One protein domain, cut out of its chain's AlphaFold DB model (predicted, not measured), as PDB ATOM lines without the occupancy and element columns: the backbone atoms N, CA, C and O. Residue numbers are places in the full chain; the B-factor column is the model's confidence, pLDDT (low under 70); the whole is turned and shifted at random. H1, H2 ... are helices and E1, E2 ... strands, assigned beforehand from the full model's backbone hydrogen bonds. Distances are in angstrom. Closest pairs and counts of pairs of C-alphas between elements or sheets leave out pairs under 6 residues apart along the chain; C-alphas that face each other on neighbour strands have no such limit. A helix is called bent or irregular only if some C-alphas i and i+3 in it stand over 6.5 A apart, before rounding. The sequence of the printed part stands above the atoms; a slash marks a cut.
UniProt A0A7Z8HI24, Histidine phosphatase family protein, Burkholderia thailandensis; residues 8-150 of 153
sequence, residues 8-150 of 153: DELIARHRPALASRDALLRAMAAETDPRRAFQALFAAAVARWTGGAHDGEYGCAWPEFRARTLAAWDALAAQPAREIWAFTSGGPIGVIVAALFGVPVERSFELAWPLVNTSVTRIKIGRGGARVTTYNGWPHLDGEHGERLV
ATOM      1  N   ASP A   8     173.788 104.694 158.312       94.19
ATOM      2  CA  ASP A   8     174.145 103.857 157.171       94.19
ATOM      3  C   ASP A   8     174.284 102.396 157.615       94.19
ATOM      4  O   ASP A   8     173.700 101.509 156.985       94.19
ATOM      5  N   GLU A   9     174.957 102.132 158.742       96.62
ATOM      6  CA  GLU A   9     175.002 100.791 159.329       96.62
ATOM      7  C   GLU A   9     173.595 100.303 159.686       96.62
ATOM      8  O   GLU A   9     173.236  99.177 159.333       96.62
ATOM      9  N   LEU A  10     172.766 101.131 160.334       95.88
ATOM     10  CA  LEU A  10     171.413 100.716 160.710       95.88
ATOM     11  C   LEU A  10     170.600 100.251 159.499       95.88
ATOM     12  O   LEU A  10     169.994  99.174 159.533       95.88
ATOM     13  N   ILE A  11     170.615 101.033 158.419       96.75
ATOM     14  CA  ILE A  11     169.924 100.689 157.175       96.75
ATOM     15  C   ILE A  11     170.546  99.440 156.548       96.75
ATOM     16  O   ILE A  11     169.807  98.535 156.161       96.75
ATOM     17  N   ALA A  12     171.876  99.340 156.489       97.12
ATOM     18  CA  ALA A  12     172.568  98.197 155.901       97.12
ATOM     19  C   ALA A  12     172.274  96.881 156.641       97.12
ATOM     20  O   ALA A  12     172.044  95.858 155.998       97.12
ATOM     21  N   ARG A  13     172.222  96.890 157.980       97.31
ATOM     22  CA  ARG A  13     171.874  95.703 158.783       97.31
ATOM     23  C   ARG A  13     170.397  95.342 158.677       97.31
ATOM     24  O   ARG A  13     170.052  94.164 158.663       97.31
ATOM     25  N   HIS A  14     169.513  96.335 158.584       97.56
ATOM     26  CA  HIS A  14     168.076  96.097 158.456       97.56
ATOM     27  C   HIS A  14     167.671  95.640 157.043       97.56
ATOM     28  O   HIS A  14     166.835  94.748 156.887       97.56
ATOM     29  N   ARG A  15     168.255  96.242 156.002       97.06
ATOM     30  CA  ARG A  15     167.978  95.974 154.582       97.06
ATOM     31  C   ARG A  15     169.290  95.956 153.784       97.06
ATOM     32  O   ARG A  15     169.591  96.934 153.102       97.06
ATOM     33  N   PRO A  16     170.025  94.827 153.762       96.81
ATOM     34  CA  PRO A  16     171.326  94.732 153.085       96.81
ATOM     35  C   PRO A  16     171.312  95.127 151.602       96.81
ATOM     36  O   PRO A  16     172.281  95.690 151.099       96.81
ATOM     37  N   ALA A  17     170.194  94.911 150.904       96.88
ATOM     38  CA  ALA A  17     170.027  95.327 149.509       96.88
ATOM     39  C   ALA A  17     170.098  96.857 149.306       96.88
ATOM     40  O   ALA A  17     170.340  97.322 148.194       96.88
ATOM     41  N   LEU A  18     169.891  97.638 150.371       96.38
ATOM     42  CA  LEU A  18     169.937  99.101 150.390       96.38
ATOM     43  C   LEU A  18     171.211  99.647 151.055       96.38
ATOM     44  O   LEU A  18     171.287 100.844 151.306       96.38
ATOM     45  N   ALA A  19     172.215  98.804 151.326       94.31
ATOM     46  CA  ALA A  19     173.435  99.213 152.030       94.31
ATOM     47  C   ALA A  19     174.263 100.265 151.270       94.31
ATOM     48  O   ALA A  19     174.982 101.049 151.880       94.31
ATOM     49  N   SER A  20     174.181 100.297 149.935       95.44
ATOM     50  CA  SER A  20     174.824 101.354 149.147       95.44
ATOM     51  C   SER A  20     173.913 102.573 149.017       95.44
ATOM     52  O   SER A  20     172.723 102.436 148.714       95.44
ATOM     53  N   ARG A  21     174.495 103.772 149.139       90.94
ATOM     54  CA  ARG A  21     173.776 105.042 148.967       90.94
ATOM     55  C   ARG A  21     173.046 105.127 147.626       90.94
ATOM     56  O   ARG A  21     171.908 105.575 147.576       90.94
ATOM     57  N   ASP A  22     173.657 104.624 146.561       95.44
ATOM     58  CA  ASP A  22     173.045 104.575 145.234       95.44
ATOM     59  C   ASP A  22     171.813 103.661 145.179       95.44
ATOM     60  O   ASP A  22     170.807 104.014 144.563       95.44
ATOM     61  N   ALA A  23     171.868 102.488 145.818       95.75
ATOM     62  CA  ALA A  23     170.716 101.593 145.899       95.75
ATOM     63  C   ALA A  23     169.588 102.212 146.732       95.75
ATOM     64  O   ALA A  23     168.433 102.159 146.311       95.75
ATOM     65  N   LEU A  24     169.925 102.846 147.859       95.12
ATOM     66  CA  LEU A  24     168.966 103.561 148.694       95.12
ATOM     67  C   LEU A  24     168.288 104.693 147.919       95.12
ATOM     68  O   LEU A  24     167.065 104.748 147.869       95.12
ATOM     69  N   LEU A  25     169.064 105.561 147.263       94.19
ATOM     70  CA  LEU A  25     168.532 106.681 146.488       94.19
ATOM     71  C   LEU A  25     167.632 106.207 145.344       94.19
ATOM     72  O   LEU A  25     166.553 106.766 145.159       94.19
ATOM     73  N   ARG A  26     168.027 105.157 144.609       96.06
ATOM     74  CA  ARG A  26     167.179 104.566 143.563       96.06
ATOM     75  C   ARG A  26     165.882 103.992 144.123       96.06
ATOM     76  O   ARG A  26     164.836 104.203 143.521       96.06
ATOM     77  N   ALA A  27     165.944 103.291 145.255       95.31
ATOM     78  CA  ALA A  27     164.760 102.729 145.895       95.31
ATOM     79  C   ALA A  27     163.805 103.834 146.365       95.31
ATOM     80  O   ALA A  27     162.623 103.781 146.056       95.31
ATOM     81  N   MET A  28     164.317 104.871 147.037       95.38
ATOM     82  CA  MET A  28     163.494 105.990 147.509       95.38
ATOM     83  C   MET A  28     162.907 106.804 146.351       95.38
ATOM     84  O   MET A  28     161.766 107.234 146.441       95.38
ATOM     85  N   ALA A  29     163.641 106.989 145.250       94.19
ATOM     86  CA  ALA A  29     163.139 107.702 144.072       94.19
ATOM     87  C   ALA A  29     162.006 106.963 143.335       94.19
ATOM     88  O   ALA A  29     161.277 107.591 142.570       94.19
ATOM     89  N   ALA A  30     161.865 105.651 143.545       95.69
ATOM     90  CA  ALA A  30     160.778 104.853 142.982       95.69
ATOM     91  C   ALA A  30     159.486 104.909 143.821       95.69
ATOM     92  O   ALA A  30     158.445 104.440 143.362       95.69
ATOM     93  N   GLU A  31     159.540 105.467 145.032       96.94
ATOM     94  CA  GLU A  31     158.395 105.579 145.938       96.94
ATOM     95  C   GLU A  31     157.549 106.819 145.630       96.94
ATOM     96  O   GLU A  31     158.066 107.880 145.282       96.94
ATOM     97  N   THR A  32     156.232 106.712 145.826       95.00
ATOM     98  CA  THR A  32     155.291 107.832 145.626       95.00
ATOM     99  C   THR A  32     155.567 109.000 146.578       95.00
ATOM    100  O   THR A  32     155.386 110.161 146.214       95.00
ATOM    101  N   ASP A  33     156.015 108.696 147.799       94.75
ATOM    102  CA  ASP A  33     156.470 109.672 148.791       94.75
ATOM    103  C   ASP A  33     157.835 109.228 149.347       94.75
ATOM    104  O   ASP A  33     157.899 108.500 150.346       94.75
ATOM    105  N   PRO A  34     158.942 109.658 148.711       92.62
ATOM    106  CA  PRO A  34     160.291 109.252 149.097       92.62
ATOM    107  C   PRO A  34     160.639 109.592 150.549       92.62
ATOM    108  O   PRO A  34     161.371 108.850 151.205       92.62
ATOM    109  N   ARG A  35     160.117 110.709 151.078       87.44
ATOM    110  CA  ARG A  35     160.415 111.157 152.447       87.44
ATOM    111  C   ARG A  35     159.755 110.242 153.462       87.44
ATOM    112  O   ARG A  35     160.420 109.764 154.377       87.44
ATOM    113  N   ARG A  36     158.462 109.967 153.281       89.69
ATOM    114  CA  ARG A  36     157.724 109.062 154.165       89.69
ATOM    115  C   ARG A  36     158.254 107.631 154.081       89.69
ATOM    116  O   ARG A  36     158.350 106.965 155.110       89.69
ATOM    117  N   ALA A  37     158.623 107.169 152.887       93.69
ATOM    118  CA  ALA A  37     159.226 105.851 152.703       93.69
ATOM    119  C   ALA A  37     160.567 105.729 153.442       93.69
ATOM    120  O   ALA A  37     160.782 104.756 154.168       93.69
ATOM    121  N   PHE A  38     161.430 106.745 153.335       91.81
ATOM    122  CA  PHE A  38     162.692 106.785 154.072       91.81
ATOM    123  C   PHE A  38     162.470 106.794 155.589       91.81
ATOM    124  O   PHE A  38     163.093 106.007 156.297       91.81
ATOM    125  N   GLN A  39     161.543 107.617 156.091       88.88
ATOM    126  CA  GLN A  39     161.204 107.657 157.519       88.88
ATOM    127  C   GLN A  39     160.728 106.295 158.037       88.88
ATOM    128  O   GLN A  39     161.167 105.855 159.097       88.88
ATOM    129  N   ALA A  40     159.872 105.598 157.285       92.19
ATOM    130  CA  ALA A  40     159.398 104.267 157.659       92.19
ATOM    131  C   ALA A  40     160.533 103.228 157.666       92.19
ATOM    132  O   ALA A  40     160.637 102.436 158.603       92.19
ATOM    133  N   LEU A  41     161.404 103.253 156.649       94.94
ATOM    134  CA  LEU A  41     162.588 102.395 156.572       94.94
ATOM    135  C   LEU A  41     163.519 102.625 157.768       94.94
ATOM    136  O   LEU A  41     163.952 101.672 158.416       94.94
ATOM    137  N   PHE A  42     163.820 103.887 158.058       92.19
ATOM    138  CA  PHE A  42     164.741 104.255 159.120       92.19
ATOM    139  C   PHE A  42     164.166 103.941 160.507       92.19
ATOM    140  O   PHE A  42     164.868 103.375 161.345       92.19
ATOM    141  N   ALA A  43     162.870 104.183 160.731       91.25
ATOM    142  CA  ALA A  43     162.186 103.785 161.960       91.25
ATOM    143  C   ALA A  43     162.242 102.263 162.184       91.25
ATOM    144  O   ALA A  43     162.516 101.815 163.297       91.25
ATOM    145  N   ALA A  44     162.047 101.461 161.131       94.69
ATOM    146  CA  ALA A  44     162.163 100.004 161.214       94.69
ATOM    147  C   ALA A  44     163.606  99.542 161.493       94.69
ATOM    148  O   ALA A  44     163.820  98.610 162.272       94.69
ATOM    149  N   ALA A  45     164.601 100.217 160.909       95.38
ATOM    150  CA  ALA A  45     166.011  99.947 161.167       95.38
ATOM    151  C   ALA A  45     166.410 100.255 162.621       95.38
ATOM    152  O   ALA A  45     167.065  99.431 163.263       95.38
ATOM    153  N   VAL A  46     165.957 101.390 163.165       93.44
ATOM    154  CA  VAL A  46     166.155 101.748 164.577       93.44
ATOM    155  C   VAL A  46     165.440 100.766 165.499       93.44
ATOM    156  O   VAL A  46     166.055 100.297 166.448       93.44
ATOM    157  N   ALA A  47     164.193 100.381 165.205       93.12
ATOM    158  CA  ALA A  47     163.455  99.409 166.015       93.12
ATOM    159  C   ALA A  47     164.159  98.043 166.085       93.12
ATOM    160  O   ALA A  47     164.196  97.409 167.138       93.12
ATOM    161  N   ARG A  48     164.760  97.594 164.974       95.38
ATOM    162  CA  ARG A  48     165.588  96.382 164.961       95.38
ATOM    163  C   ARG A  48     166.810  96.524 165.868       95.38
ATOM    164  O   ARG A  48     167.118  95.603 166.618       95.38
ATOM    165  N   TRP A  49     167.500  97.658 165.774       94.94
ATOM    166  CA  TRP A  49     168.713  97.932 166.542       94.94
ATOM    167  C   TRP A  49     168.447  98.059 168.043       94.94
ATOM    168  O   TRP A  49     169.213  97.539 168.846       94.94
ATOM    169  N   THR A  50     167.341  98.688 168.439       93.06
ATOM    170  CA  THR A  50     166.980  98.849 169.853       93.06
ATOM    171  C   THR A  50     166.298  97.620 170.455       93.06
ATOM    172  O   THR A  50     166.174  97.537 171.676       93.06
ATOM    173  N   GLY A  51     165.876  96.655 169.633       91.88
ATOM    174  CA  GLY A  51     165.152  95.457 170.065       91.88
ATOM    175  C   GLY A  51     165.988  94.399 170.799       91.88
ATOM    176  O   GLY A  51     165.421  93.417 171.272       91.88
ATOM    177  N   GLY A  52     167.316  94.545 170.878       90.56
ATOM    178  CA  GLY A  52     168.215  93.671 171.652       90.56
ATOM    179  C   GLY A  52     168.491  92.286 171.047       90.56
ATOM    180  O   GLY A  52     169.493  91.654 171.366       90.56
ATOM    181  N   ALA A  53     167.649  91.807 170.126       94.75
ATOM    182  CA  ALA A  53     167.816  90.500 169.483       94.75
ATOM    183  C   ALA A  53     169.018  90.423 168.519       94.75
ATOM    184  O   ALA A  53     169.401  89.331 168.103       94.75
ATOM    185  N   HIS A  54     169.597  91.570 168.154       96.06
ATOM    186  CA  HIS A  54     170.602  91.692 167.098       96.06
ATOM    187  C   HIS A  54     171.854  92.466 167.526       96.06
ATOM    188  O   HIS A  54     172.620  92.892 166.666       96.06
ATOM    189  N   ASP A  55     172.078  92.662 168.828       95.31
ATOM    190  CA  ASP A  55     173.161  93.513 169.345       95.31
ATOM    191  C   ASP A  55     174.546  93.133 168.793       95.31
ATOM    192  O   ASP A  55     175.346  94.010 168.480       95.31
ATOM    193  N   GLY A  56     174.808  91.836 168.590       96.50
ATOM    194  CA  GLY A  56     176.076  91.331 168.045       96.50
ATOM    195  C   GLY A  56     176.312  91.604 166.554       96.50
ATOM    196  O   GLY A  56     177.356  91.226 166.028       96.50
ATOM    197  N   GLU A  57     175.360  92.222 165.856       96.81
ATOM    198  CA  GLU A  57     175.467  92.527 164.428       96.81
ATOM    199  C   GLU A  57     175.867  93.978 164.135       96.81
ATOM    200  O   GLU A  57     176.097  94.307 162.973       96.81
ATOM    201  N   TYR A  58     175.941  94.838 165.152       96.94
ATOM    202  CA  TYR A  58     176.219  96.266 164.997       96.94
ATOM    203  C   TYR A  58     177.599  96.623 165.543       96.94
ATOM    204  O   TYR A  58     178.035  96.065 166.549       96.94
ATOM    205  N   GLY A  59     178.275  97.589 164.916       95.69
ATOM    206  CA  GLY A  59     179.542  98.125 165.416       95.69
ATOM    207  C   GLY A  59     179.396  98.814 166.776       95.69
ATOM    208  O   GLY A  59     180.337  98.826 167.563       95.69
ATOM    209  N   CYS A  60     178.208  99.350 167.066       95.69
ATOM    210  CA  CYS A  60     177.823  99.833 168.386       95.69
ATOM    211  C   CYS A  60     176.397  99.366 168.700       95.69
ATOM    212  O   CYS A  60     175.431  99.797 168.061       95.69
ATOM    213  N   ALA A  61     176.252  98.480 169.683       95.31
ATOM    214  CA  ALA A  61     174.941  98.003 170.114       95.31
ATOM    215  C   ALA A  61     174.154  99.117 170.827       95.31
ATOM    216  O   ALA A  61     174.731 100.044 171.407       95.31
ATOM    217  N   TRP A  62     172.822  99.020 170.839       94.69
ATOM    218  CA  TRP A  62     171.973 100.023 171.485       94.69
ATOM    219  C   TRP A  62     172.325 100.269 172.968       94.69
ATOM    220  O   TRP A  62     172.478 101.439 173.347       94.69
ATOM    221  N   PRO A  63     172.527  99.237 173.816       95.00
ATOM    222  CA  PRO A  63     172.906  99.452 175.213       95.00
ATOM    223  C   PRO A  63     174.208 100.248 175.364       95.00
ATOM    224  O   PRO A  63     174.307 101.109 176.241       95.00
ATOM    225  N   GLU A  64     175.180 100.012 174.481       96.44
ATOM    226  CA  GLU A  64     176.461 100.717 174.462       96.44
ATOM    227  C   GLU A  64     176.288 102.183 174.042       96.44
ATOM    228  O   GLU A  64     176.764 103.090 174.732       96.44
ATOM    229  N   PHE A  65     175.543 102.434 172.959       96.25
ATOM    230  CA  PHE A  65     175.233 103.787 172.495       96.25
ATOM    231  C   PHE A  65     174.517 104.606 173.574       96.25
ATOM    232  O   PHE A  65     174.851 105.770 173.824       96.25
ATOM    233  N   ARG A  66     173.540 103.998 174.253       96.00
ATOM    234  CA  ARG A  66     172.821 104.638 175.354       96.00
ATOM    235  C   ARG A  66     173.759 104.935 176.520       96.00
ATOM    236  O   ARG A  66     173.766 106.061 177.016       96.00
ATOM    237  N   ALA A  67     174.567 103.962 176.941       97.00
ATOM    238  CA  ALA A  67     175.489 104.117 178.063       97.00
ATOM    239  C   ALA A  67     176.513 105.234 177.816       97.00
ATOM    240  O   ALA A  67     176.658 106.125 178.651       97.00
ATOM    241  N   ARG A  68     177.168 105.255 176.644       97.62
ATOM    242  CA  ARG A  68     178.150 106.302 176.304       97.62
ATOM    243  C   ARG A  68     177.517 107.691 176.189       97.62
ATOM    244  O   ARG A  68     178.175 108.686 176.489       97.62
ATOM    245  N   THR A  69     176.256 107.765 175.754       97.81
ATOM    246  CA  THR A  69     175.513 109.029 175.673       97.81
ATOM    247  C   THR A  69     175.207 109.571 177.064       97.81
ATOM    248  O   THR A  69     175.484 110.737 177.341       97.81
ATOM    249  N   LEU A  70     174.683 108.727 177.958       97.81
ATOM    250  CA  LEU A  70     174.370 109.133 179.329       97.81
ATOM    251  C   LEU A  70     175.633 109.482 180.122       97.81
ATOM    252  O   LEU A  70     175.649 110.493 180.810       97.81
ATOM    253  N   ALA A  71     176.725 108.738 179.930       98.50
ATOM    254  CA  ALA A  71     178.014 109.077 180.528       98.50
ATOM    255  C   ALA A  71     178.536 110.448 180.056       98.50
ATOM    256  O   ALA A  71     179.076 111.217 180.851       98.50
ATOM    257  N   ALA A  72     178.359 110.787 178.773       98.12
ATOM    258  CA  ALA A  72     178.720 112.105 178.255       98.12
ATOM    259  C   ALA A  72     177.838 113.214 178.850       98.12
ATOM    260  O   ALA A  72     178.343 114.280 179.193       98.12
ATOM    261  N   TRP A  73     176.537 112.958 179.003       97.62
ATOM    262  CA  TRP A  73     175.621 113.860 179.695       97.62
ATOM    263  C   TRP A  73     176.042 114.101 181.151       97.62
ATOM    264  O   TRP A  73     176.162 115.258 181.553       97.62
ATOM    265  N   ASP A  74     176.331 113.045 181.912       97.50
ATOM    266  CA  ASP A  74     176.754 113.153 183.311       97.50
ATOM    267  C   ASP A  74     178.062 113.948 183.438       97.50
ATOM    268  O   ASP A  74     178.189 114.816 184.305       97.50
ATOM    269  N   ALA A  75     179.010 113.724 182.521       97.19
ATOM    270  CA  ALA A  75     180.253 114.485 182.464       97.19
ATOM    271  C   ALA A  75     180.012 115.979 182.198       97.19
ATOM    272  O   ALA A  75     180.646 116.816 182.838       97.19
ATOM    273  N   LEU A  76     179.090 116.333 181.292       96.25
ATOM    274  CA  LEU A  76     178.716 117.730 181.037       96.25
ATOM    275  C   LEU A  76     178.008 118.354 182.240       96.25
ATOM    276  O   LEU A  76     178.318 119.480 182.615       96.25
ATOM    277  N   ALA A  77     177.093 117.617 182.869       95.12
ATOM    278  CA  ALA A  77     176.351 118.074 184.035       95.12
ATOM    279  C   ALA A  77     177.240 118.318 185.267       95.12
ATOM    280  O   ALA A  77     176.887 119.132 186.121       95.12
ATOM    281  N   ALA A  78     178.389 117.644 185.353       95.12
ATOM    282  CA  ALA A  78     179.367 117.821 186.423       95.12
ATOM    283  C   ALA A  78     180.324 119.011 186.213       95.12
ATOM    284  O   ALA A  78     181.049 119.375 187.142       95.12
ATOM    285  N   GLN A  79     180.357 119.623 185.023       94.88
ATOM    286  CA  GLN A  79     181.272 120.733 184.757       94.88
ATOM    287  C   GLN A  79     180.901 121.976 185.585       94.88
ATOM    288  O   GLN A  79     179.729 122.356 185.631       94.88
ATOM    289  N   PRO A  80     181.879 122.700 186.166       92.50
ATOM    290  CA  PRO A  80     181.641 123.928 186.927       92.50
ATOM    291  C   PRO A  80     181.403 125.144 186.009       92.50
ATOM    292  O   PRO A  80     181.885 126.246 186.266       92.50
ATOM    293  N   ALA A  81     180.682 124.951 184.904       91.94
ATOM    294  CA  ALA A  81     180.349 125.994 183.946       91.94
ATOM    295  C   ALA A  81     178.951 126.554 184.228       91.94
ATOM    296  O   ALA A  81     178.016 125.822 184.548       91.94
ATOM    297  N   ARG A  82     178.785 127.872 184.067       91.31
ATOM    298  CA  ARG A  82     177.464 128.514 184.171       91.31
ATOM    299  C   ARG A  82     176.540 128.112 183.016       91.31
ATOM    300  O   ARG A  82     175.330 128.045 183.205       91.31
ATOM    301  N   GLU A  83     177.109 127.894 181.834       96.06
ATOM    302  CA  GLU A  83     176.393 127.559 180.607       96.06
ATOM    303  C   GLU A  83     177.288 126.698 179.710       96.06
ATOM    304  O   GLU A  83     178.494 126.934 179.627       96.06
ATOM    305  N   ILE A  84     176.693 125.698 179.059       97.19
ATOM    306  CA  ILE A  84     177.376 124.773 178.154       97.19
ATOM    307  C   ILE A  84     176.526 124.633 176.896       97.19
ATOM    308  O   ILE A  84     175.329 124.359 176.982       97.19
ATOM    309  N   TRP A  85     177.162 124.775 175.737       96.88
ATOM    310  CA  TRP A  85     176.559 124.495 174.439       96.88
ATOM    311  C   TRP A  85     177.113 123.181 173.902       96.88
ATOM    312  O   TRP A  85     178.324 123.029 173.748       96.88
ATOM    313  N   ALA A  86     176.222 122.235 173.621       96.75
ATOM    314  CA  ALA A  86     176.557 120.964 173.000       96.75
ATOM    315  C   ALA A  86     175.892 120.888 171.623       96.75
ATOM    316  O   ALA A  86     174.673 121.013 171.508       96.75
ATOM    317  N   PHE A  87     176.698 120.677 170.585       96.62
ATOM    318  CA  PHE A  87     176.231 120.470 169.217       96.62
ATOM    319  C   PHE A  87     176.208 118.969 168.949       96.62
ATOM    320  O   PHE A  87     177.231 118.299 169.070       96.62
ATOM    321  N   THR A  88     175.029 118.429 168.663       96.56
ATOM    322  CA  THR A  88     174.807 116.985 168.553       96.56
ATOM    323  C   THR A  88     173.617 116.695 167.629       96.56
ATOM    324  O   THR A  88     173.083 117.600 166.990       96.56
ATOM    325  N   SER A  89     173.223 115.430 167.532       93.88
ATOM    326  CA  SER A  89     172.165 114.921 166.660       93.88
ATOM    327  C   SER A  89     170.950 114.436 167.454       93.88
ATOM    328  O   SER A  89     170.946 114.411 168.689       93.88
ATOM    329  N   GLY A  90     169.902 114.021 166.739       93.31
ATOM    330  CA  GLY A  90     168.656 113.595 167.364       93.31
ATOM    331  C   GLY A  90     168.780 112.362 168.261       93.31
ATOM    332  O   GLY A  90     168.076 112.278 169.263       93.31
ATOM    333  N   GLY A  91     169.711 111.447 167.966       93.94
ATOM    334  CA  GLY A  91     169.934 110.244 168.774       93.94
ATOM    335  C   GLY A  91     170.348 110.567 170.214       93.94
ATOM    336  O   GLY A  91     169.606 110.236 171.142       93.94
ATOM    337  N   PRO A  92     171.484 111.257 170.433       96.69
ATOM    338  CA  PRO A  92     171.904 111.650 171.772       96.69
ATOM    339  C   PRO A  92     170.898 112.558 172.492       96.69
ATOM    340  O   PRO A  92     170.648 112.356 173.679       96.69
ATOM    341  N   ILE A  93     170.265 113.508 171.785       96.88
ATOM    342  CA  ILE A  93     169.215 114.366 172.370       96.88
ATOM    343  C   ILE A  93     168.050 113.510 172.876       96.88
ATOM    344  O   ILE A  93     167.637 113.667 174.025       96.88
ATOM    345  N   GLY A  94     167.550 112.590 172.047       95.44
ATOM    346  CA  GLY A  94     166.451 111.693 172.393       95.44
ATOM    347  C   GLY A  94     166.765 110.857 173.632       95.44
ATOM    348  O   GLY A  94     165.970 110.842 174.568       95.44
ATOM    349  N   VAL A  95     167.958 110.255 173.700       96.75
ATOM    350  CA  VAL A  95     168.416 109.470 174.864       96.75
ATOM    351  C   VAL A  95     168.445 110.301 176.148       96.75
ATOM    352  O   VAL A  95     167.941 109.855 177.179       96.75
ATOM    353  N   ILE A  96     169.027 111.502 176.101       97.44
ATOM    354  CA  ILE A  96     169.168 112.366 177.280       97.44
ATOM    355  C   ILE A  96     167.793 112.829 177.763       97.44
ATOM    356  O   ILE A  96     167.472 112.701 178.943       97.44
ATOM    357  N   VAL A  97     166.954 113.334 176.857       97.62
ATOM    358  CA  VAL A  97     165.614 113.826 177.202       97.62
ATOM    359  C   VAL A  97     164.729 112.682 177.705       97.62
ATOM    360  O   VAL A  97     164.029 112.861 178.700       97.62
ATOM    361  N   ALA A  98     164.804 111.497 177.093       96.56
ATOM    362  CA  ALA A  98     164.088 110.307 177.550       96.56
ATOM    363  C   ALA A  98     164.469 109.940 178.988       96.56
ATOM    364  O   ALA A  98     163.587 109.733 179.821       96.56
ATOM    365  N   ALA A  99     165.768 109.928 179.303       96.44
ATOM    366  CA  ALA A  99     166.246 109.659 180.653       96.44
ATOM    367  C   ALA A  99     165.756 110.711 181.663       96.44
ATOM    368  O   ALA A  99     165.307 110.349 182.749       96.44
ATOM    369  N   LEU A 100     165.771 111.996 181.296       96.75
ATOM    370  CA  LEU A 100     165.301 113.083 182.164       96.75
ATOM    371  C   LEU A 100     163.782 113.070 182.394       96.75
ATOM    372  O   LEU A 100     163.326 113.508 183.450       96.75
ATOM    373  N   PHE A 101     162.996 112.572 181.437       96.00
ATOM    374  CA  PHE A 101     161.547 112.396 181.581       96.00
ATOM    375  C   PHE A 101     161.138 111.036 182.162       96.00
ATOM    376  O   PHE A 101     159.953 110.826 182.412       96.00
ATOM    377  N   GLY A 102     162.082 110.121 182.402       94.88
ATOM    378  CA  GLY A 102     161.775 108.771 182.879       94.88
ATOM    379  C   GLY A 102     161.031 107.922 181.844       94.88
ATOM    380  O   GLY A 102     160.248 107.046 182.207       94.88
ATOM    381  N   VAL A 103     161.247 108.192 180.554       94.88
ATOM    382  CA  VAL A 103     160.686 107.390 179.463       94.88
ATOM    383  C   VAL A 103     161.338 105.999 179.483       94.88
ATOM    384  O   VAL A 103     162.561 105.913 179.649       94.88
ATOM    385  N   PRO A 104     160.563 104.909 179.307       90.44
ATOM    386  CA  PRO A 104     161.114 103.561 179.204       90.44
ATOM    387  C   PRO A 104     162.209 103.464 178.138       90.44
ATOM    388  O   PRO A 104     162.137 104.121 177.094       90.44
ATOM    389  N   VAL A 105     163.226 102.637 178.389       86.75
ATOM    390  CA  VAL A 105     164.416 102.538 177.529       86.75
ATOM    391  C   VAL A 105     164.025 102.202 176.090       86.75
ATOM    392  O   VAL A 105     164.558 102.794 175.154       86.75
ATOM    393  N   GLU A 106     163.024 101.351 175.928       82.69
ATOM    394  CA  GLU A 106     162.495 100.848 174.660       82.69
ATOM    395  C   GLU A 106     161.887 101.968 173.800       82.69
ATOM    396  O   GLU A 106     161.850 101.863 172.577       82.69
ATOM    397  N   ARG A 107     161.450 103.066 174.431       83.25
ATOM    398  CA  ARG A 107     160.830 104.231 173.779       83.25
ATOM    399  C   ARG A 107     161.759 105.445 173.702       83.25
ATOM    400  O   ARG A 107     161.335 106.516 173.280       83.25
ATOM    401  N   SER A 108     163.034 105.297 174.077       82.81
ATOM    402  CA  SER A 108     163.982 106.424 174.153       82.81
ATOM    403  C   SER A 108     164.144 107.167 172.821       82.81
ATOM    404  O   SER A 108     164.292 108.387 172.804       82.81
ATOM    405  N   PHE A 109     164.078 106.446 171.699       83.81
ATOM    406  CA  PHE A 109     164.230 107.024 170.363       83.81
ATOM    407  C   PHE A 109     162.990 107.742 169.834       83.81
ATOM    408  O   PHE A 109     163.094 108.497 168.872       83.81
ATOM    409  N   GLU A 110     161.825 107.585 170.465       86.62
ATOM    410  CA  GLU A 110     160.613 108.271 170.006       86.62
ATOM    411  C   GLU A 110     160.725 109.794 170.122       86.62
ATOM    412  O   GLU A 110     160.153 110.530 169.321       86.62
ATOM    413  N   LEU A 111     161.537 110.262 171.074       91.56
ATOM    414  CA  LEU A 111     161.877 111.670 171.252       91.56
ATOM    415  C   LEU A 111     162.961 112.160 170.280       91.56
ATOM    416  O   LEU A 111     163.321 113.334 170.312       91.56
ATOM    417  N   ALA A 112     163.518 111.307 169.427       91.56
ATOM    418  CA  ALA A 112     164.404 111.756 168.359       91.56
ATOM    419  C   ALA A 112     163.614 112.132 167.095       91.56
ATOM    420  O   ALA A 112     163.985 113.078 166.408       91.56
ATOM    421  N   TRP A 113     162.499 111.441 166.819       88.88
ATOM    422  CA  TRP A 113     161.739 111.579 165.570       88.88
ATOM    423  C   TRP A 113     161.219 112.977 165.231       88.88
ATOM    424  O   TRP A 113     161.315 113.359 164.068       88.88
ATOM    425  N   PRO A 114     160.666 113.762 166.174       90.81
ATOM    426  CA  PRO A 114     160.132 115.071 165.823       90.81
ATOM    427  C   PRO A 114     161.218 116.152 165.741       90.81
ATOM    428  O   PRO A 114     160.886 117.305 165.466       90.81
ATOM    429  N   LEU A 115     162.490 115.837 166.030       93.44
ATOM    430  CA  LEU A 115     163.534 116.851 166.136       93.44
ATOM    431  C   LEU A 115     163.776 117.548 164.798       93.44
ATOM    432  O   LEU A 115     164.105 116.933 163.784       93.44
ATOM    433  N   VAL A 116     163.640 118.870 164.829       93.19
ATOM    434  CA  VAL A 116     163.961 119.743 163.707       93.19
ATOM    435  C   VAL A 116     165.470 119.963 163.684       93.19
ATOM    436  O   VAL A 116     166.107 120.169 164.726       93.19
ATOM    437  N   ASN A 117     166.058 119.951 162.491       91.75
ATOM    438  CA  ASN A 117     167.453 120.318 162.299       91.75
ATOM    439  C   ASN A 117     167.686 121.739 162.814       91.75
ATOM    440  O   ASN A 117     166.928 122.655 162.508       91.75
ATOM    441  N   THR A 118     168.766 121.929 163.573       94.19
ATOM    442  CA  THR A 118     169.101 123.186 164.272       94.19
ATOM    443  C   THR A 118     168.159 123.570 165.418       94.19
ATOM    444  O   THR A 118     168.276 124.669 165.954       94.19
ATOM    445  N   SER A 119     167.251 122.683 165.839       96.38
ATOM    446  CA  SER A 119     166.473 122.910 167.058       96.38
ATOM    447  C   SER A 119     167.365 123.001 168.300       96.38
ATOM    448  O   SER A 119     168.467 122.454 168.374       96.38
ATOM    449  N   VAL A 120     166.861 123.709 169.305       97.25
ATOM    450  CA  VAL A 120     167.509 123.963 170.585       97.25
ATOM    451  C   VAL A 120     166.723 123.253 171.682       97.25
ATOM    452  O   VAL A 120     165.542 123.522 171.917       97.25
ATOM    453  N   THR A 121     167.413 122.371 172.402       98.12
ATOM    454  CA  THR A 121     166.930 121.769 173.649       98.12
ATOM    455  C   THR A 121     167.687 122.398 174.814       98.12
ATOM    456  O   THR A 121     168.913 122.456 174.805       98.12
ATOM    457  N   ARG A 122     166.960 122.906 175.814       98.06
ATOM    458  CA  ARG A 122     167.519 123.564 177.002       98.06
ATOM    459  C   ARG A 122     167.239 122.725 178.235       98.06
ATOM    460  O   ARG A 122     166.090 122.371 178.501       98.06
ATOM    461  N   ILE A 123     168.289 122.461 179.005       98.25
ATOM    462  CA  ILE A 123     168.226 121.708 180.255       98.25
ATOM    463  C   ILE A 123     168.812 122.581 181.360       98.25
ATOM    464  O   ILE A 123     169.922 123.092 181.240       98.25
ATOM    465  N   LYS A 124     168.057 122.761 182.444       97.00
ATOM    466  CA  LYS A 124     168.494 123.487 183.636       97.00
ATOM    467  C   LYS A 124     168.905 122.492 184.712       97.00
ATOM    468  O   LYS A 124     168.099 121.659 185.116       97.00
ATOM    469  N   ILE A 125     170.128 122.626 185.210       95.38
ATOM    470  CA  ILE A 125     170.661 121.819 186.310       95.38
ATOM    471  C   ILE A 125     170.617 122.660 187.586       95.38
ATOM    472  O   ILE A 125     171.062 123.807 187.608       95.38
ATOM    473  N   GLY A 126     170.028 122.119 188.651       91.06
ATOM    474  CA  GLY A 126     169.978 122.768 189.959       91.06
ATOM    475  C   GLY A 126     170.076 121.759 191.098       91.06
ATOM    476  O   GLY A 126     170.292 120.572 190.877       91.06
ATOM    477  N   ARG A 127     169.860 122.218 192.339       87.38
ATOM    478  CA  ARG A 127     169.947 121.361 193.540       87.38
ATOM    479  C   ARG A 127     169.022 120.136 193.499       87.38
ATOM    480  O   ARG A 127     169.337 119.123 194.099       87.38
ATOM    481  N   GLY A 128     167.887 120.245 192.807       87.75
ATOM    482  CA  GLY A 128     166.912 119.162 192.642       87.75
ATOM    483  C   GLY A 128     167.122 118.304 191.392       87.75
ATOM    484  O   GLY A 128     166.159 117.692 190.942       87.75
ATOM    485  N   GLY A 129     168.319 118.325 190.797       91.56
ATOM    486  CA  GLY A 129     168.639 117.612 189.563       91.56
ATOM    487  C   GLY A 129     168.426 118.438 188.292       91.56
ATOM    488  O   GLY A 129     168.192 119.653 188.331       91.56
ATOM    489  N   ALA A 130     168.542 117.760 187.154       96.69
ATOM    490  CA  ALA A 130     168.383 118.341 185.830       96.69
ATOM    491  C   ALA A 130     166.926 118.301 185.358       96.69
ATOM    492  O   ALA A 130     166.202 117.342 185.616       96.69
ATOM    493  N   ARG A 131     166.485 119.357 184.667       96.75
ATOM    494  CA  ARG A 131     165.125 119.483 184.127       96.75
ATOM    495  C   ARG A 131     165.156 120.088 182.737       96.75
ATOM    496  O   ARG A 131     165.773 121.133 182.532       96.75
ATOM    497  N   VAL A 132     164.448 119.470 181.802       97.81
ATOM    498  CA  VAL A 132     164.245 120.014 180.456       97.81
ATOM    499  C   VAL A 132     163.306 121.220 180.556       97.81
ATOM    500  O   VAL A 132     162.194 121.100 181.062       97.81
ATOM    501  N   THR A 133     163.752 122.393 180.107       97.44
ATOM    502  CA  THR A 133     162.948 123.632 180.091       97.44
ATOM    503  C   THR A 133     162.467 123.997 178.692       97.44
ATOM    504  O   THR A 133     161.518 124.758 178.533       97.44
ATOM    505  N   THR A 134     163.146 123.497 177.665       97.44
ATOM    506  CA  THR A 134     162.758 123.648 176.263       97.44
ATOM    507  C   THR A 134     163.195 122.389 175.543       97.44
ATOM    508  O   THR A 134     164.326 121.952 175.730       97.44
ATOM    509  N   TYR A 135     162.325 121.818 174.727       97.19
ATOM    510  CA  TYR A 135     162.627 120.653 173.907       97.19
ATOM    511  C   TYR A 135     162.229 120.968 172.471       97.19
ATOM    512  O   TYR A 135     161.138 121.492 172.252       97.19
ATOM    513  N   ASN A 136     163.126 120.676 171.525       96.12
ATOM    514  CA  ASN A 136     162.894 120.873 170.093       96.12
ATOM    515  C   ASN A 136     162.448 122.304 169.710       96.12
ATOM    516  O   ASN A 136     161.588 122.487 168.854       96.12
ATOM    517  N   GLY A 137     162.986 123.335 170.370       95.12
ATOM    518  CA  GLY A 137     162.608 124.725 170.104       95.12
ATOM    519  C   GLY A 137     163.422 125.329 168.961       95.12
ATOM    520  O   GLY A 137     164.645 125.267 168.994       95.12
ATOM    521  N   TRP A 138     162.786 125.957 167.979       94.25
ATOM    522  CA  TRP A 138     163.469 126.561 166.823       94.25
ATOM    523  C   TRP A 138     162.984 127.990 166.521       94.25
ATOM    524  O   TRP A 138     162.728 128.311 165.370       94.25
ATOM    525  N   PRO A 139     162.879 128.904 167.506       90.62
ATOM    526  CA  PRO A 139     162.312 130.241 167.278       90.62
ATOM    527  C   PRO A 139     163.066 131.061 166.216       90.62
ATOM    528  O   PRO A 139     162.514 131.992 165.642       90.62
ATOM    529  N   HIS A 140     164.327 130.720 165.930       89.06
ATOM    530  CA  HIS A 140     165.129 131.329 164.866       89.06
ATOM    531  C   HIS A 140     164.677 130.949 163.450       89.06
ATOM    532  O   HIS A 140     165.105 131.602 162.502       89.06
ATOM    533  N   LEU A 141     163.838 129.920 163.294       88.31
ATOM    534  CA  LEU A 141     163.250 129.519 162.012       88.31
ATOM    535  C   LEU A 141     161.758 129.879 161.902       88.31
ATOM    536  O   LEU A 141     161.150 129.517 160.910       88.31
ATOM    537  N   ASP A 142     161.162 130.581 162.870       81.00
ATOM    538  CA  ASP A 142     159.709 130.865 162.936       81.00
ATOM    539  C   ASP A 142     159.309 132.210 162.275       81.00
ATOM    540  O   ASP A 142     158.365 132.883 162.679       81.00
ATOM    541  N   GLY A 143     160.088 132.664 161.285       77.81
ATOM    542  CA  GLY A 143     159.852 133.915 160.547       77.81
ATOM    543  C   GLY A 143     159.047 133.733 159.254       77.81
ATOM    544  O   GLY A 143     158.720 132.613 158.860       77.81
ATOM    545  N   GLU A 144     158.775 134.825 158.527       59.38
ATOM    546  CA  GLU A 144     158.184 134.737 157.181       59.38
ATOM    547  C   GLU A 144     159.086 133.883 156.267       59.38
ATOM    548  O   GLU A 144     160.270 134.169 156.096       59.38
ATOM    549  N   HIS A 145     158.521 132.804 155.704       65.56
ATOM    550  CA  HIS A 145     159.198 131.721 154.957       65.56
ATOM    551  C   HIS A 145     159.956 130.662 155.779       65.56
ATOM    552  O   HIS A 145     160.570 129.765 155.194       65.56
ATOM    553  N   GLY A 146     159.855 130.708 157.105       67.44
ATOM    554  CA  GLY A 146     160.484 129.783 158.041       67.44
ATOM    555  C   GLY A 146     160.181 128.303 157.800       67.44
ATOM    556  O   GLY A 146     161.086 127.470 157.808       67.44
ATOM    557  N   GLU A 147     158.935 127.980 157.446       71.50
ATOM    558  CA  GLU A 147     158.488 126.607 157.159       71.50
ATOM    559  C   GLU A 147     159.312 125.915 156.064       71.50
ATOM    560  O   GLU A 147     159.524 124.706 156.109       71.50
ATOM    561  N   ARG A 148     159.833 126.674 155.088       80.50
ATOM    562  CA  ARG A 148     160.672 126.123 154.008       80.50
ATOM    563  C   ARG A 148     162.076 125.747 154.479       80.50
ATOM    564  O   ARG A 148     162.760 124.997 153.785       80.50
ATOM    565  N   LEU A 149     162.511 126.294 155.612       80.69
ATOM    566  CA  LEU A 149     163.813 126.043 156.232       80.69
ATOM    567  C   LEU A 149     163.741 124.917 157.272       80.69
ATOM    568  O   LEU A 149     164.771 124.336 157.618       80.69
ATOM    569  N   VAL A 150     162.536 124.581 157.746       82.25
ATOM    570  CA  VAL A 150     162.306 123.471 158.671       82.25
ATOM    571  C   VAL A 150     162.547 122.153 157.943       82.25
ATOM    572  O   VAL A 150     161.820 121.751 157.035       82.25
TER     573      VAL A 150
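This is residues 8 to 150 of the 153 residues of the protein "Histidine phosphatase family protein" of Burkholderia thailandensis (UniProt A0A7Z8HI24). The model has two lobes: a smaller one, in which H1 crosses H3 and H2 makes a corner with H3, and a larger one, in which H5 is the core, with H4, H6 and the hairpin of E1 and E2 packed round it. The lobes meet loosely near the last residues of H3, and a tail, residues 138 to 150, follows E2. The printed part has 143 residues, with six named helices and then two named strands in one antiparallel sheet, E1 - E2. It is mostly helix, flat, 52 by 47 by 22 A, and only just compact, close to loose, with a radius of gyration of the C-alphas of 17.4 A.

H1, residues 8 to 14, touches H3, residues 34 to 50, about perpendicular at 74 degrees; their closest C-alphas are His 14 and Ala 45, 5.1 A. H2, residues 21 to 29, touches H3 only at the corner, the closest C-alphas being Met 28 and Pro 34, 4.8 A. H3 and H4, residues 62 to 77, are close but not clearly touching: C-alphas 50 and 62, the closest, are 5.4 A apart. H5, residues 90 to 101, touches H4 with residues 92 to 96 alone, at 71 degrees, only just about perpendicular; the closest C-alphas are Thr 69 and Pro 92, 5.9 A. H5 touches H6, residues 105 to 111, at a steep tilt of 63 degrees; C-alphas 94 and 111, the closest, are 4.7 A apart. E1, residues 120 to 126, and E2, residues 129 to 137, form an antiparallel hairpin; N 122 and O 134, 2.8 A, are within hydrogen-bond range. The closest C-alphas of H5 and E2 are Leu 100 and Arg 131, 6.7 A. Every O i to N i+4 pair is within range in H1 to H5; irregular H6, with C-alphas 106 and 109 7.7 A apart, has 0 of 3, and 2 of 4 O i to N i+3 pairs.

H1 begins at C-alpha 8 (174.145, 103.857, 157.171). First to last C-alpha, H3 is 24.2 A, H4 22.4 A and E2 21.6 A; E2 ends at C-alpha 137 (162.608, 124.725, 170.104).

C-alphas 30 and 127, the farthest apart, are 54.0 A apart. The printed part has no cut; the links H3 to H4 and H4 to H5 are long. Residues 144 to 146 have pLDDT under 70.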